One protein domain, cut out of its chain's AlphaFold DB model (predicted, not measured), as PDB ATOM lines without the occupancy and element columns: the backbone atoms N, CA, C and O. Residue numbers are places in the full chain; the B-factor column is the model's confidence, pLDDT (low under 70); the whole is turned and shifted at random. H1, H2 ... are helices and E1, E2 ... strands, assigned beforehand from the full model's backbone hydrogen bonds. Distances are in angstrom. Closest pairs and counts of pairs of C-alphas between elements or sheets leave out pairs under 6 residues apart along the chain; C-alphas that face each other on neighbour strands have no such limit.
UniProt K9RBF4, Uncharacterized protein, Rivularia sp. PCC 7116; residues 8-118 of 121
ATOM      1  N   VAL A   8     -36.197 -12.776  16.607       79.56
ATOM      2  CA  VAL A   8     -36.671 -12.309  17.912       79.56
ATOM      3  C   VAL A   8     -37.610 -11.128  17.741       79.56
ATOM      4  O   VAL A   8     -37.548 -10.396  16.748       79.56
ATOM      5  N   THR A   9     -38.476 -10.943  18.729       80.94
ATOM      6  CA  THR A   9     -39.387  -9.809  18.795       80.94
ATOM      7  C   THR A   9     -38.775  -8.734  19.685       80.94
ATOM      8  O   THR A   9     -38.411  -9.016  20.820       80.94
ATOM      9  N   VAL A  10     -38.652  -7.506  19.192       81.12
ATOM     10  CA  VAL A  10     -38.094  -6.373  19.940       81.12
ATOM     11  C   VAL A  10     -39.151  -5.287  20.035       81.12
ATOM     12  O   VAL A  10     -39.763  -4.937  19.027       81.12
ATOM     13  N   ALA A  11     -39.386  -4.763  21.235       81.94
ATOM     14  CA  ALA A  11     -40.239  -3.594  21.407       81.94
ATOM     15  C   ALA A  11     -39.522  -2.365  20.834       81.94
ATOM     16  O   ALA A  11     -38.441  -2.008  21.295       81.94
ATOM     17  N   VAL A  12     -40.108  -1.741  19.814       78.44
ATOM     18  CA  VAL A  12     -39.506  -0.595  19.113       78.44
ATOM     19  C   VAL A  12     -40.120   0.745  19.502       78.44
ATOM     20  O   VAL A  12     -39.596   1.787  19.143       78.44
ATOM     21  N   GLY A  13     -41.227   0.746  20.239       76.06
ATOM     22  CA  GLY A  13     -41.865   1.978  20.688       76.06
ATOM     23  C   GLY A  13     -43.306   1.750  21.111       76.06
ATOM     24  O   GLY A  13     -43.719   0.614  21.344       76.06
ATOM     25  N   LYS A  14     -44.075   2.836  21.193       78.06
ATOM     26  CA  LYS A  14     -45.517   2.806  21.458       78.06
ATOM     27  C   LYS A  14     -46.301   3.437  20.305       78.06
ATOM     28  O   LYS A  14     -45.828   4.367  19.639       78.06
ATOM     29  N   ASP A  15     -47.490   2.909  20.045       72.56
ATOM     30  CA  ASP A  15     -48.440   3.496  19.103       72.56
ATOM     31  C   ASP A  15     -49.168   4.699  19.719       72.56
ATOM     32  O   ASP A  15     -48.959   5.044  20.883       72.56
ATOM     33  N   SER A  16     -50.005   5.369  18.924       69.56
ATOM     34  CA  SER A  16     -50.823   6.504  19.375       69.56
ATOM     35  C   SER A  16     -51.823   6.140  20.478       69.56
ATOM     36  O   SER A  16     -52.338   7.031  21.141       69.56
ATOM     37  N   THR A  17     -52.081   4.849  20.700       71.94
ATOM     38  CA  THR A  17     -52.958   4.332  21.761       71.94
ATOM     39  C   THR A  17     -52.182   3.874  23.002       71.94
ATOM     40  O   THR A  17     -52.762   3.299  23.919       71.94
ATOM     41  N   GLY A  18     -50.862   4.102  23.041       70.12
ATOM     42  CA  GLY A  18     -49.986   3.715  24.148       70.12
ATOM     43  C   GLY A  18     -49.581   2.238  24.162       70.12
ATOM     44  O   GLY A  18     -48.860   1.816  25.070       70.12
ATOM     45  N   LYS A  19     -49.987   1.440  23.166       76.38
ATOM     46  CA  LYS A  19     -49.642   0.014  23.076       76.38
ATOM     47  C   LYS A  19     -48.242  -0.165  22.509       76.38
ATOM     48  O   LYS A  19     -47.827   0.556  21.606       76.38
ATOM     49  N   ALA A  20     -47.517  -1.154  23.025       75.75
ATOM     50  CA  ALA A  20     -46.183  -1.473  22.537       75.75
ATOM     51  C   ALA A  20     -46.228  -1.951  21.078       75.75
ATOM     52  O   ALA A  20     -46.983  -2.856  20.716       75.75
ATOM     53  N   ILE A  21     -45.384  -1.341  20.254       77.75
ATOM     54  CA  ILE A  21     -45.126  -1.745  18.882       77.75
ATOM     55  C   ILE A  21     -43.915  -2.670  18.895       77.75
ATOM     56  O   ILE A  21     -42.877  -2.361  19.483       77.75
ATOM     57  N   TYR A  22     -44.041  -3.794  18.203       78.00
ATOM     58  CA  TYR A  22     -43.010  -4.815  18.140       78.00
ATOM     59  C   TYR A  22     -42.469  -4.966  16.720       78.00
ATOM     60  O   TYR A  22     -43.234  -5.047  15.759       78.00
ATOM     61  N   SER A  23     -41.145  -5.042  16.593       77.75
ATOM     62  CA  SER A  23     -40.455  -5.436  15.367       77.75
ATOM     63  C   SER A  23     -39.970  -6.877  15.471       77.75
ATOM     64  O   SER A  23     -39.431  -7.296  16.496       77.75
ATOM     65  N   TYR A  24     -40.134  -7.634  14.390       78.62
ATOM     66  CA  TYR A  24     -39.665  -9.010  14.287       78.62
ATOM     67  C   TYR A  24     -38.381  -9.063  13.456       78.62
ATOM     68  O   TYR A  24     -38.430  -9.047  12.227       78.62
ATOM     69  N   MET A  25     -37.224  -9.110  14.117       79.44
ATOM     70  CA  MET A  25     -35.908  -8.971  13.483       79.44
ATOM     71  C   MET A  25     -35.004 -10.181  13.733       79.44
ATOM     72  O   MET A  25     -35.295 -11.043  14.558       79.44
ATOM     73  N   LEU A  26     -33.891 -10.273  13.002       82.69
ATOM     74  CA  LEU A  26     -32.908 -11.339  13.214       82.69
ATOM     75  C   LEU A  26     -32.233 -11.170  14.581       82.69
ATOM     76  O   LEU A  26     -31.790 -10.073  14.920       82.69
ATOM     77  N   LYS A  27     -32.086 -12.269  15.326       82.06
ATOM     78  CA  LYS A  27     -31.450 -12.302  16.650       82.06
ATOM     79  C   LYS A  27     -30.048 -11.703  16.613       82.06
ATOM     80  O   LYS A  27     -29.726 -10.854  17.428       82.06
ATOM     81  N   LYS A  28     -29.269 -12.020  15.573       82.69
ATOM     82  CA  LYS A  28     -27.944 -11.421  15.347       82.69
ATOM     83  C   LYS A  28     -27.954  -9.888  15.277       82.69
ATOM     84  O   LYS A  28     -26.968  -9.277  15.664       82.69
ATOM     85  N   HIS A  29     -29.027  -9.260  14.782       85.81
ATOM     86  CA  HIS A  29     -29.134  -7.797  14.751       85.81
ATOM     87  C   HIS A  29     -29.445  -7.272  16.155       85.81
ATOM     88  O   HIS A  29     -28.780  -6.354  16.624       85.81
ATOM     89  N   ALA A  30     -30.403  -7.898  16.847       83.31
ATOM     90  CA  ALA A  30     -30.770  -7.520  18.207       83.31
ATOM     91  C   ALA A  30     -29.602  -7.668  19.198       83.31
ATOM     92  O   ALA A  30     -29.340  -6.753  19.974       83.31
ATOM     93  N   ASP A  31     -28.855  -8.770  19.109       84.75
ATOM     94  CA  ASP A  31     -27.678  -9.041  19.940       84.75
ATOM     95  C   ASP A  31     -26.513  -8.100  19.609       84.75
ATOM     96  O   ASP A  31     -25.788  -7.670  20.507       84.75
ATOM     97  N   PHE A  32     -26.338  -7.738  18.330       85.69
ATOM     98  CA  PHE A  32     -25.289  -6.804  17.919       85.69
ATOM     99  C   PHE A  32     -25.479  -5.425  18.554       85.69
ATOM    100  O   PHE A  32     -24.503  -4.841  19.025       85.69
ATOM    101  N   PHE A  33     -26.716  -4.926  18.587       84.56
ATOM    102  CA  PHE A  33     -27.043  -3.623  19.168       84.56
ATOM    103  C   PHE A  33     -27.388  -3.683  20.668       84.56
ATOM    104  O   PHE A  33     -27.461  -2.650  21.335       84.56
ATOM    105  N   LYS A  34     -27.580  -4.887  21.226       85.50
ATOM    106  CA  LYS A  34     -28.087  -5.106  22.591       85.50
ATOM    107  C   LYS A  34     -29.326  -4.236  22.872       85.50
ATOM    108  O   LYS A  34     -29.320  -3.404  23.781       85.50
ATOM    109  N   PHE A  35     -30.379  -4.391  22.066       83.75
ATOM    110  CA  PHE A  35     -31.647  -3.709  22.356       83.75
ATOM    111  C   PHE A  35     -32.272  -4.254  23.651       83.75
ATOM    112  O   PHE A  35     -32.196  -5.459  23.900       83.75
ATOM    113  N   PRO A  36     -32.895  -3.408  24.485       73.19
ATOM    114  CA  PRO A  36     -33.690  -3.867  25.618       73.19
ATOM    115  C   PRO A  36     -35.006  -4.507  25.141       73.19
ATOM    116  O   PRO A  36     -35.504  -4.218  24.054       73.19
ATOM    117  N   GLY A  37     -35.593  -5.390  25.955       69.00
ATOM    118  CA  GLY A  37     -36.922  -5.953  25.676       69.00
ATOM    119  C   GLY A  37     -36.980  -6.964  24.524       69.00
ATOM    120  O   GLY A  37     -38.032  -7.119  23.901       69.00
ATOM    121  N   VAL A  38     -35.871  -7.657  24.235       72.94
ATOM    122  CA  VAL A  38     -35.843  -8.767  23.270       72.94
ATOM    123  C   VAL A  38     -36.618  -9.952  23.836       72.94
ATOM    124  O   VAL A  38     -36.234 -10.552  24.838       72.94
ATOM    125  N   GLN A  39     -37.705 -10.317  23.169       71.19
ATOM    126  CA  GLN A  39     -38.496 -11.496  23.475       71.19
ATOM    127  C   GLN A  39     -38.210 -12.591  22.444       71.19
ATOM    128  O   GLN A  39     -38.376 -12.402  21.237       71.19
ATOM    129  N   ASN A  40     -37.828 -13.774  22.929       64.62
ATOM    130  CA  ASN A  40     -37.651 -14.969  22.092       64.62
ATOM    131  C   ASN A  40     -38.989 -15.570  21.624       64.62
ATOM    132  O   ASN A  40     -39.002 -16.454  20.772       64.62
ATOM    133  N   LYS A  41     -40.120 -15.102  22.172       61.78
ATOM    134  CA  LYS A  41     -41.460 -15.496  21.732       61.78
ATOM    135  C   LYS A  41     -41.978 -14.520  20.677       61.78
ATOM    136  O   LYS A  41     -41.798 -13.305  20.772       61.78
ATOM    137  N   ILE A  42     -42.634 -15.068  19.661       61.88
ATOM    138  CA  ILE A  42     -43.369 -14.285  18.670       61.88
ATOM    139  C   ILE A  42     -44.596 -13.709  19.380       61.88
ATOM    140  O   ILE A  42     -45.466 -14.467  19.810       61.88
ATOM    141  N   VAL A  43     -44.669 -12.384  19.516       61.75
ATOM    142  CA  VAL A  43     -45.868 -11.734  20.060       61.75
ATOM    143  C   VAL A  43     -47.017 -11.989  19.084       61.75
ATOM    144  O   VAL A  43     -46.874 -11.771  17.881       61.75
ATOM    145  N   THR A  44     -48.151 -12.489  19.575       63.50
ATOM    146  CA  THR A  44     -49.338 -12.778  18.759       63.50
ATOM    147  C   THR A  44     -50.497 -11.880  19.184       63.50
ATOM    148  O   THR A  44     -50.675 -11.592  20.363       63.50
ATOM    149  N   ARG A  45     -51.292 -11.420  18.215       65.88
ATOM    150  CA  ARG A  45     -52.577 -10.744  18.435       65.88
ATOM    151  C   ARG A  45     -53.701 -11.604  17.880       65.88
ATOM    152  O   ARG A  45     -53.516 -12.256  16.855       65.88
ATOM    153  N   LYS A  46     -54.886 -11.571  18.483       71.69
ATOM    154  CA  LYS A  46     -56.067 -12.182  17.860       71.69
ATOM    155  C   LYS A  46     -56.532 -11.303  16.693       71.69
ATOM    156  O   LYS A  46     -56.633 -10.087  16.839       71.69
ATOM    157  N   ASN A  47     -56.760 -11.889  15.518       71.94
ATOM    158  CA  ASN A  47     -57.421 -11.175  14.420       71.94
ATOM    159  C   ASN A  47     -58.933 -11.035  14.689       71.94
ATOM    160  O   ASN A  47     -59.447 -11.593  15.656       71.94
ATOM    161  N   LYS A  48     -59.668 -10.346  13.800       70.69
ATOM    162  CA  LYS A  48     -61.140 -10.210  13.887       70.69
ATOM    163  C   LYS A  48     -61.893 -11.556  13.940       70.69
ATOM    164  O   LYS A  48     -63.047 -11.583  14.333       70.69
ATOM    165  N   LYS A  49     -61.242 -12.664  13.561       77.38
ATOM    166  CA  LYS A  49     -61.764 -14.040  13.605       77.38
ATOM    167  C   LYS A  49     -61.244 -14.840  14.815       77.38
ATOM    168  O   LYS A  49     -61.272 -16.063  14.790       77.38
ATOM    169  N   GLY A  50     -60.678 -14.181  15.831       70.44
ATOM    170  CA  GLY A  50     -60.177 -14.816  17.057       70.44
ATOM    171  C   GLY A  50     -58.892 -15.642  16.906       70.44
ATOM    172  O   GLY A  50     -58.376 -16.139  17.906       70.44
ATOM    173  N   LYS A  51     -58.332 -15.770  15.694       70.94
ATOM    174  CA  LYS A  51     -57.131 -16.582  15.441       70.94
ATOM    175  C   LYS A  51     -55.865 -15.839  15.885       70.94
ATOM    176  O   LYS A  51     -55.751 -14.647  15.578       70.94
ATOM    177  N   PRO A  52     -54.906 -16.506  16.556       65.06
ATOM    178  CA  PRO A  52     -53.626 -15.901  16.900       65.06
ATOM    179  C   PRO A  52     -52.828 -15.630  15.621       65.06
ATOM    180  O   PRO A  52     -52.466 -16.537  14.877       65.06
ATOM    181  N   VAL A  53     -52.564 -14.358  15.355       62.19
ATOM    182  CA  VAL A  53     -51.734 -13.881  14.253       62.19
ATOM    183  C   VAL A  53     -50.495 -13.250  14.855       62.19
ATOM    184  O   VAL A  53     -50.589 -12.348  15.685       62.19
ATOM    185  N   ALA A  54     -49.323 -13.722  14.444       59.28
ATOM    186  CA  ALA A  54     -48.062 -13.107  14.826       59.28
ATOM    187  C   ALA A  54     -48.080 -11.612  14.476       59.28
ATOM    188  O   ALA A  54     -48.382 -11.245  13.339       59.28
ATOM    189  N   ILE A  55     -47.727 -10.758  15.438       59.84
ATOM    190  CA  ILE A  55     -47.384  -9.357  15.198       59.84
ATOM    191  C   ILE A  55     -46.017  -9.365  14.508       59.84
ATOM    192  O   ILE A  55     -44.971  -9.111  15.096       59.84
ATOM    193  N   ARG A  56     -46.021  -9.779  13.244       51.91
ATOM    194  CA  ARG A  56     -44.920  -9.552  12.320       51.91
ATOM    195  C   ARG A  56     -45.091  -8.117  11.847       51.91
ATOM    196  O   ARG A  56     -46.228  -7.712  11.592       51.91
ATOM    197  N   GLY A  57     -43.995  -7.364  11.732       47.31
ATOM    198  CA  GLY A  57     -44.013  -6.169  10.888       47.31
ATOM    199  C   GLY A  57     -44.648  -6.594   9.563       47.31
ATOM    200  O   GLY A  57     -44.194  -7.565   8.956       47.31
ATOM    201  N   ALA A  58     -45.826  -6.055   9.267       38.66
ATOM    202  CA  ALA A  58     -46.731  -6.589   8.266       38.66
ATOM    203  C   ALA A  58     -46.073  -6.621   6.883       38.66
ATOM    204  O   ALA A  58     -45.151  -5.870   6.577       38.66
ATOM    205  N   ILE A  59     -46.595  -7.501   6.037       35.34
ATOM    206  CA  ILE A  59     -46.337  -7.518   4.599       35.34
ATOM    207  C   ILE A  59     -46.609  -6.097   4.062       35.34
ATOM    208  O   ILE A  59     -47.702  -5.577   4.275       35.34
ATOM    209  N   GLY A  60     -45.599  -5.459   3.456       39.69
ATOM    210  CA  GLY A  60     -45.640  -4.060   2.993       39.69
ATOM    211  C   GLY A  60     -45.042  -3.017   3.950       39.69
ATOM    212  O   GLY A  60     -45.149  -1.825   3.684       39.69
ATOM    213  N   GLN A  61     -44.437  -3.428   5.069       56.00
ATOM    214  CA  GLN A  61     -43.803  -2.507   6.017       56.00
ATOM    215  C   GLN A  61     -42.315  -2.341   5.713       56.00
ATOM    216  O   GLN A  61     -41.586  -3.326   5.573       56.00
ATOM    217  N   GLY A  62     -41.901  -1.080   5.581       63.97
ATOM    218  CA  GLY A  62     -40.578  -0.725   5.100       63.97
ATOM    219  C   GLY A  62     -39.442  -1.179   6.006       63.97
ATOM    220  O   GLY A  62     -39.608  -1.579   7.165       63.97
ATOM    221  N   HIS A  63     -38.241  -1.132   5.454       76.31
ATOM    222  CA  HIS A  63     -37.028  -1.521   6.157       76.31
ATOM    223  C   HIS A  63     -36.076  -0.341   6.275       76.31
ATOM    224  O   HIS A  63     -35.940   0.465   5.361       76.31
ATOM    225  N   ILE A  64     -35.356  -0.278   7.392       84.31
ATOM    226  CA  ILE A  64     -34.242   0.657   7.541       84.31
ATOM    227  C   ILE A  64     -32.920  -0.091   7.434       84.31
ATOM    228  O   ILE A  64     -32.801  -1.256   7.824       84.31
ATOM    229  N   LYS A  65     -31.904   0.592   6.923       87.00
ATOM    230  CA  LYS A  65     -30.523   0.125   6.904       87.00
ATOM    231  C   LYS A  65     -29.764   0.851   8.004       87.00
ATOM    232  O   LYS A  65     -29.566   2.060   7.945       87.00
ATOM    233  N   VAL A  66     -29.313   0.099   8.998       86.25
ATOM    234  CA  VAL A  66     -28.530   0.631  10.113       86.25
ATOM    235  C   VAL A  66     -27.053   0.299   9.884       86.25
ATOM    236  O   VAL A  66     -26.712  -0.882   9.750       86.25
ATOM    237  N   PRO A  67     -26.161   1.297   9.785       85.88
ATOM    238  CA  PRO A  67     -24.738   1.077   9.602       85.88
ATOM    239  C   PRO A  67     -24.156   0.358  10.821       85.88
ATOM    240  O   PRO A  67     -24.414   0.697  11.968       85.88
ATOM    241  N   THR A  68     -23.336  -0.654  10.558       81.38
ATOM    242  CA  THR A  68     -22.758  -1.523  11.597       81.38
ATOM    243  C   THR A  68     -21.421  -1.013  12.142       81.38
ATOM    244  O   THR A  68     -20.741  -1.736  12.865       81.38
ATOM    245  N   GLY A  69     -20.968   0.169  11.704       71.94
ATOM    246  CA  GLY A  69     -19.610   0.686  11.938       71.94
ATOM    247  C   GLY A  69     -18.498  -0.101  11.226       71.94
ATOM    248  O   GLY A  69     -17.401   0.409  11.021       71.94
ATOM    249  N   LYS A  70     -18.773  -1.333  10.779       70.25
ATOM    250  CA  LYS A  70     -17.819  -2.190  10.072       70.25
ATOM    251  C   LYS A  70     -17.851  -1.909   8.571       70.25
ATOM    252  O   LYS A  70     -18.913  -1.847   7.948       70.25
ATOM    253  N   LYS A  71     -16.671  -1.802   7.964       69.62
ATOM    254  CA  LYS A  71     -16.512  -1.808   6.505       69.62
ATOM    255  C   LYS A  71     -16.453  -3.256   6.006       69.62
ATOM    256  O   LYS A  71     -16.023  -4.167   6.714       69.62
ATOM    257  N   SER A  72     -16.958  -3.497   4.805       67.19
ATOM    258  CA  SER A  72     -16.753  -4.758   4.095       67.19
ATOM    259  C   SER A  72     -15.288  -4.877   3.661       67.19
ATOM    260  O   SER A  72     -14.566  -3.880   3.637       67.19
ATOM    261  N   LYS A  73     -14.862  -6.076   3.246       60.88
ATOM    262  CA  LYS A  73     -13.518  -6.298   2.677       60.88
ATOM    263  C   LYS A  73     -13.214  -5.390   1.469       60.88
ATOM    264  O   LYS A  73     -12.052  -5.166   1.175       60.88
ATOM    265  N   LYS A  74     -14.242  -4.845   0.805       70.25
ATOM    266  CA  LYS A  74     -14.135  -3.904  -0.325       70.25
ATOM    267  C   LYS A  74     -14.334  -2.433   0.086       70.25
ATOM    268  O   LYS A  74     -14.719  -1.612  -0.732       70.25
ATOM    269  N   GLY A  75     -14.203  -2.093   1.372       66.25
ATOM    270  CA  GLY A  75     -14.355  -0.719   1.876       66.25
ATOM    271  C   GLY A  75     -15.801  -0.211   1.997       66.25
ATOM    272  O   GLY A  75     -16.045   0.734   2.746       66.25
ATOM    273  N   ALA A  76     -16.778  -0.861   1.352       73.88
ATOM    274  CA  ALA A  76     -18.190  -0.477   1.438       73.88
ATOM    275  C   ALA A  76     -18.742  -0.599   2.870       73.88
ATOM    276  O   ALA A  76     -18.467  -1.587   3.558       73.88
ATOM    277  N   LYS A  77     -19.548   0.373   3.317       74.62
ATOM    278  CA  LYS A  77     -20.219   0.337   4.628       74.62
ATOM    279  C   LYS A  77     -21.124  -0.899   4.716       74.62
ATOM    280  O   LYS A  77     -21.906  -1.162   3.806       74.62
ATOM    281  N   ARG A  78     -21.019  -1.674   5.801       80.44
ATOM    282  CA  ARG A  78     -21.953  -2.776   6.068       80.44
ATOM    283  C   ARG A  78     -23.161  -2.261   6.826       80.44
ATOM    284  O   ARG A  78     -23.008  -1.598   7.854       80.44
ATOM    285  N   TYR A  79     -24.337  -2.651   6.357       84.19
ATOM    286  CA  TYR A  79     -25.614  -2.299   6.955       84.19
ATOM    287  C   TYR A  79     -26.330  -3.551   7.446       84.19
ATOM    288  O   TYR A  79     -26.288  -4.593   6.787       84.19
ATOM    289  N   TYR A  80     -27.018  -3.436   8.576       86.12
ATOM    290  CA  TYR A  80     -28.066  -4.373   8.944       86.12
ATOM    291  C   TYR A  80     -29.410  -3.836   8.486       86.12
ATOM    292  O   TYR A  80     -29.780  -2.705   8.790       86.12
ATOM    293  N   GLN A  81     -30.140  -4.672   7.761       83.00
ATOM    294  CA  GLN A  81     -31.511  -4.387   7.373       83.00
ATOM    295  C   GLN A  81     -32.423  -4.770   8.540       83.00
ATOM    296  O   GLN A  81     -32.450  -5.928   8.974       83.00
ATOM    297  N   MET A  82     -33.121  -3.784   9.089       82.69
ATOM    298  CA  MET A  82     -34.029  -3.954  10.213       82.69
ATOM    299  C   MET A  82     -35.456  -3.677   9.742       82.69
ATOM    300  O   MET A  82     -35.720  -2.585   9.235       82.69
ATOM    301  N   PRO A  83     -36.377  -4.645   9.882       80.44
ATOM    302  CA  PRO A  83     -37.773  -4.419   9.543       80.44
ATOM    303  C   PRO A  83     -38.377  -3.439  10.546       80.44
ATOM    304  O   PRO A  83     -38.204  -3.613  11.757       80.44
ATOM    305  N   MET A  84     -39.076  -2.417  10.061       79.06
ATOM    306  CA  MET A  84     -39.744  -1.448  10.922       79.06
ATOM    307  C   MET A  84     -41.256  -1.595  10.796       79.06
ATOM    308  O   MET A  84     -41.774  -1.639   9.684       79.06
ATOM    309  N   PRO A  85     -41.980  -1.715  11.919       73.50
ATOM    310  CA  PRO A  85     -43.419  -1.867  11.878       73.50
ATOM    311  C   PRO A  85     -44.137  -0.581  11.433       73.50
ATOM    312  O   PRO A  85     -43.640   0.523  11.647       73.50
ATOM    313  N   ALA A  86     -45.335  -0.707  10.855       68.00
ATOM    314  CA  ALA A  86     -46.145   0.445  10.453       68.00
ATOM    315  C   ALA A  86     -46.492   1.314  11.665       68.00
ATOM    316  O   ALA A  86     -46.811   0.804  12.740       68.00
ATOM    317  N   GLY A  87     -46.438   2.632  11.475       68.75
ATOM    318  CA  GLY A  87     -46.604   3.617  12.547       68.75
ATOM    319  C   GLY A  87     -45.297   4.033  13.233       68.75
ATOM    320  O   GLY A  87     -45.325   4.881  14.128       68.75
ATOM    321  N   MET A  88     -44.153   3.482  12.809       73.69
ATOM    322  CA  MET A  88     -42.829   3.996  13.167       73.69
ATOM    323  C   MET A  88     -42.494   5.216  12.308       73.69
ATOM    324  O   MET A  88     -42.222   5.093  11.116       73.69
ATOM    325  N   THR A  89     -42.511   6.399  12.919       80.44
ATOM    326  CA  THR A  89     -41.991   7.625  12.303       80.44
ATOM    327  C   THR A  89     -40.465   7.667  12.406       80.44
ATOM    328  O   THR A  89     -39.871   6.968  13.228       80.44
ATOM    329  N   ILE A  90     -39.820   8.525  11.612       82.38
ATOM    330  CA  ILE A  90     -38.361   8.740  11.635       82.38
ATOM    331  C   ILE A  90     -37.880   9.074  13.058       82.38
ATOM    332  O   ILE A  90     -36.899   8.499  13.527       82.38
ATOM    333  N   ALA A  91     -38.619   9.923  13.779       82.19
ATOM    334  CA  ALA A  91     -38.329  10.266  15.171       82.19
ATOM    335  C   ALA A  91     -38.367   9.036  16.098       82.19
ATOM    336  O   ALA A  91     -37.409   8.787  16.824       82.19
ATOM    337  N   LYS A  92     -39.419   8.207  16.006       81.62
ATOM    338  CA  LYS A  92     -39.549   6.970  16.799       81.62
ATOM    339  C   LYS A  92     -38.463   5.947  16.472       81.62
ATOM    340  O   LYS A  92     -37.982   5.251  17.360       81.62
ATOM    341  N   ILE A  93     -38.055   5.859  15.204       83.81
ATOM    342  CA  ILE A  93     -36.920   5.026  14.789       83.81
ATOM    343  C   ILE A  93     -35.631   5.535  15.442       83.81
ATOM    344  O   ILE A  93     -34.877   4.736  15.991       83.81
ATOM    345  N   GLY A  94     -35.396   6.849  15.429       83.69
ATOM    346  CA  GLY A  94     -34.263   7.465  16.116       83.69
ATOM    347  C   GLY A  94     -34.255   7.152  17.614       83.69
ATOM    348  O   GLY A  94     -33.255   6.665  18.132       83.69
ATOM    349  N   GLU A  95     -35.382   7.348  18.301       85.75
ATOM    350  CA  GLU A  95     -35.542   7.013  19.723       85.75
ATOM    351  C   GLU A  95     -35.270   5.535  20.005       85.75
ATOM    352  O   GLU A  95     -34.512   5.210  20.918       85.75
ATOM    353  N   PHE A  96     -35.820   4.633  19.190       85.38
ATOM    354  CA  PHE A  96     -35.555   3.203  19.304       85.38
ATOM    355  C   PHE A  96     -34.064   2.894  19.173       85.38
ATOM    356  O   PHE A  96     -33.500   2.178  20.000       85.38
ATOM    357  N   LEU A  97     -33.394   3.451  18.167       86.69
ATOM    358  CA  LEU A  97     -31.975   3.195  17.944       86.69
ATOM    359  C   LEU A  97     -31.087   3.779  19.055       86.69
ATOM    360  O   LEU A  97     -30.043   3.194  19.349       86.69
ATOM    361  N   LYS A  98     -31.528   4.836  19.755       86.12
ATOM    362  CA  LYS A  98     -30.870   5.334  20.982       86.12
ATOM    363  C   LYS A  98     -30.920   4.337  22.141       86.12
ATOM    364  O   LYS A  98     -30.033   4.367  22.992       86.12
ATOM    365  N   THR A  99     -31.909   3.440  22.175       84.88
ATOM    366  CA  THR A  99     -32.011   2.410  23.227       84.88
ATOM    367  C   THR A  99     -30.960   1.304  23.102       84.88
ATOM    368  O   THR A  99     -30.776   0.525  24.040       84.88
ATOM    369  N   ALA A 100     -30.242   1.228  21.975       85.88
ATOM    370  CA  ALA A 100     -29.138   0.292  21.799       85.88
ATOM    371  C   ALA A 100     -28.084   0.493  22.899       85.88
ATOM    372  O   ALA A 100     -27.564   1.590  23.092       85.88
ATOM    373  N   SER A 101     -27.734  -0.573  23.618       83.06
ATOM    374  CA  SER A 101     -26.714  -0.491  24.674       83.06
ATOM    375  C   SER A 101     -25.298  -0.743  24.147       83.06
ATOM    376  O   SER A 101     -24.326  -0.345  24.787       83.06
ATOM    377  N   LYS A 102     -25.154  -1.390  22.982       83.12
ATOM    378  CA  LYS A 102     -23.861  -1.711  22.355       83.12
ATOM    379  C   LYS A 102     -23.885  -1.337  20.875       83.12
ATOM    380  O   LYS A 102     -24.936  -1.397  20.252       83.12
ATOM    381  N   ASN A 103     -22.730  -0.976  20.308       82.31
ATOM    382  CA  ASN A 103     -22.591  -0.611  18.890       82.31
ATOM    383  C   ASN A 103     -23.635   0.430  18.443       82.31
ATOM    384  O   ASN A 103     -24.299   0.242  17.424       82.31
ATOM    385  N   LYS A 104     -23.814   1.485  19.252       81.88
ATOM    386  CA  LYS A 104     -24.833   2.517  19.040       81.88
ATOM    387  C   LYS A 104     -24.677   3.122  17.640       81.88
ATOM    388  O   LYS A 104     -23.597   3.622  17.334       81.88
ATOM    389  N   PRO A 105     -25.704   3.044  16.786       83.81
ATOM    390  CA  PRO A 105     -25.634   3.647  15.468       83.81
ATOM    391  C   PRO A 105     -25.768   5.170  15.569       83.81
ATOM    392  O   PRO A 105     -26.571   5.677  16.349       83.81
ATOM    393  N   ASP A 106     -25.010   5.893  14.742       85.19
ATOM    394  CA  ASP A 106     -25.077   7.363  14.662       85.19
ATOM    395  C   ASP A 106     -26.141   7.853  13.671       85.19
ATOM    396  O   ASP A 106     -26.646   8.969  13.769       85.19
ATOM    397  N   SER A 107     -26.484   7.012  12.695       86.88
ATOM    398  CA  SER A 107     -27.468   7.295  11.649       86.88
ATOM    399  C   SER A 107     -28.200   6.027  11.223       86.88
ATOM    400  O   SER A 107     -27.762   4.916  11.519       86.88
ATOM    401  N   PHE A 108     -29.300   6.180  10.498       88.44
ATOM    402  CA  PHE A 108     -29.957   5.102   9.764       88.44
ATOM    403  C   PHE A 108     -30.391   5.597   8.389       88.44
ATOM    404  O   PHE A 108     -30.580   6.789   8.177       88.44
ATOM    405  N   VAL A 109     -30.543   4.672   7.448       86.31
ATOM    406  CA  VAL A 109     -30.998   4.967   6.090       86.31
ATOM    407  C   VAL A 109     -32.382   4.364   5.902       86.31
ATOM    408  O   VAL A 109     -32.607   3.207   6.263       86.31
ATOM    409  N   THR A 110     -33.305   5.149   5.369       84.62
ATOM    410  CA  THR A 110     -34.662   4.709   5.018       84.62
ATOM    411  C   THR A 110     -34.670   3.905   3.719       84.62
ATOM    412  O   THR A 110     -33.647   3.768   3.043       84.62
ATOM    413  N   GLU A 111     -35.822   3.333   3.381       75.00
ATOM    414  CA  GLU A 111     -36.013   2.591   2.134       75.00
ATOM    415  C   GLU A 111     -35.784   3.474   0.898       75.00
ATOM    416  O   GLU A 111     -35.145   3.024  -0.051       75.00
ATOM    417  N   ASP A 112     -36.141   4.761   0.990       77.44
ATOM    418  CA  ASP A 112     -35.918   5.786  -0.041       77.44
ATOM    419  C   ASP A 112     -34.441   6.203  -0.194       77.44
ATOM    420  O   ASP A 112     -34.097   7.048  -1.015       77.44
ATOM    421  N   GLY A 113     -33.535   5.642   0.616       78.88
ATOM    422  CA  GLY A 113     -32.105   5.957   0.575       78.88
ATOM    423  C   GLY A 113     -31.707   7.218   1.347       78.88
ATOM    424  O   GLY A 113     -30.517   7.528   1.436       78.88
ATOM    425  N   VAL A 114     -32.662   7.914   1.972       83.25
ATOM    426  CA  VAL A 114     -32.382   9.102   2.787       83.25
ATOM    427  C   VAL A 114     -31.760   8.688   4.119       83.25
ATOM    428  O   VAL A 114     -32.282   7.817   4.823       83.25
ATOM    429  N   THR A 115     -30.632   9.317   4.460       87.25
ATOM    430  CA  THR A 115     -29.897   9.083   5.710       87.25
ATOM    431  C   THR A 115     -30.338  10.080   6.774       87.25
ATOM    432  O   THR A 115     -30.249  11.285   6.563       87.25
ATOM    433  N   TYR A 116     -30.747   9.575   7.935       84.31
ATOM    434  CA  TYR A 116     -31.152  10.372   9.087       84.31
ATOM    435  C   TYR A 116     -30.174  10.178  10.250       84.31
ATOM    436  O   TYR A 116     -29.840   9.032  10.576       84.31
ATOM    437  N   PRO A 117     -29.708  11.260  10.892       86.25
ATOM    438  CA  PRO A 117     -28.941  11.167  12.127       86.25
ATOM    439  C   PRO A 117     -29.842  10.732  13.289       86.25
ATOM    440  O   PRO A 117     -31.009  11.104  13.371       86.25
ATOM    441  N   ILE A 118     -29.289   9.938  14.204       82.44
ATOM    442  CA  ILE A 118     -29.983   9.484  15.418       82.44
ATOM    443  C   ILE A 118     -29.780  10.499  16.543       82.44
ATOM    444  O   ILE A 118     -30.714  10.819  17.276       82.44
TER     445      ILE A 118
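AT A GLANCE: This is residues 8 to 118 of the 121 residues of an uncharacterized protein of Rivularia sp. PCC 7116 (UniProt K9RBF4). Three strand hairpins and one helix make a loosely formed ring: E1 and E2, with E2 beside E6, then E6 and E5, with E5 beside E7, then E7 and E8, and H2 between E8 and E1; H1 packs on E1 and E6. The small hairpin of E3 and E4 lies at one end of the longest axis, and the turn between E5 and E6 reaches the other end. The printed part has 111 residues with two named helices and eight named strands, in the order E1 E2 H1 E3 E4 E5 E6 H2 E7 E8; the four sheets, E1 - E2, E3 - E4, E5 - E6 and E7 - E8, have two antiparallel strands each. The class is mixed, helices and strands. The whole is compact, with a radius of gyration of the C-alphas of 14.5 A, and its outline, only just elongated, spans 51 by 25 by 23 A.

HOW THE PARTS SIT: Start at the hairpin of E5, residues 63 to 71, and E6, residues 77 to 83, which are antiparallel at 151 degrees; look for N 66 and O 80, within hydrogen-bond range at 2.9 A, and N 82 and O 64 at 2.8 A. E5 bends by 63 degrees at residue 68. E5 touches E7, residues 107 to 109: look for their closest C-alphas, those of Val 66 and Phe 108, 4.7 A apart. E7 forms a hairpin with E8, residues 115 to 117, where N 116 and O 108 are 2.8 A apart. Near E7 is H2, residues 90 to 98; its closest C-alphas with E8, those of Gly 94 and Pro 117, are 7.6 A apart. On from H2, go to E1, residues 8 to 14, where the closest C-alphas, those of Val 12 and Phe 96, are 5.5 A apart. E1 and E2, residues 20 to 26, form an antiparallel hairpin at 148 degrees, with N 10 and O 23 at 2.8 A. From E2 you come back to E6: their closest C-alphas, those of Met 25 and Met 82, are 6.3 A apart. H1, residues 27 to 33, comes closest to E6 at the C-alphas of His 29 and Tyr 80, 6.8 A, and to E1 at those of Val 8 and Lys 27, 5.4 A; H1 and H2 are apart. Residues 9 to 10 of E1 also pair, antiparallel, with residues 38 to 39. Last, see the hairpin of E3, residues 44 to 46, and E4, residues 52 to 54, with N 45 and O 53 at 2.8 A; both strands are apart from E1, E2 and E5. In H1 and H2 every O i to N i+4 pair is within hydrogen-bond range.

IN THESE COORDINATES: Find C-alpha 8 at (-36.671, -12.309, 17.912); from there E1 runs 17.9 A to Lys 14. E2 covers 19.0 A from Ala 20 to Leu 26, and H1 10.1 A from Lys 27 to Phe 33. Find C-alpha 63 at (-37.028, -1.521, 6.157), where E5 begins its 20.5 A; E6 covers 18.8 A and H2 12.5 A. The short strands E3, E4, E7 and E8 measure 6.8, 6.6, 7.0 and 6.8 A, and E8 ends at C-alpha 117, at (-28.941, 11.167, 12.127).

THE WHOLE: The C-alphas of Lys 49 and Lys 74, the two farthest apart, are 50.6 A from each other. The printed part, residues 8 to 118, has no cut, and no link is long. The mean pLDDT of the printed part is 75.7; look for values under 70 at residues 16, 37, 40 to 45, 52 to 62, 71 to 73, 75 and 86 to 87.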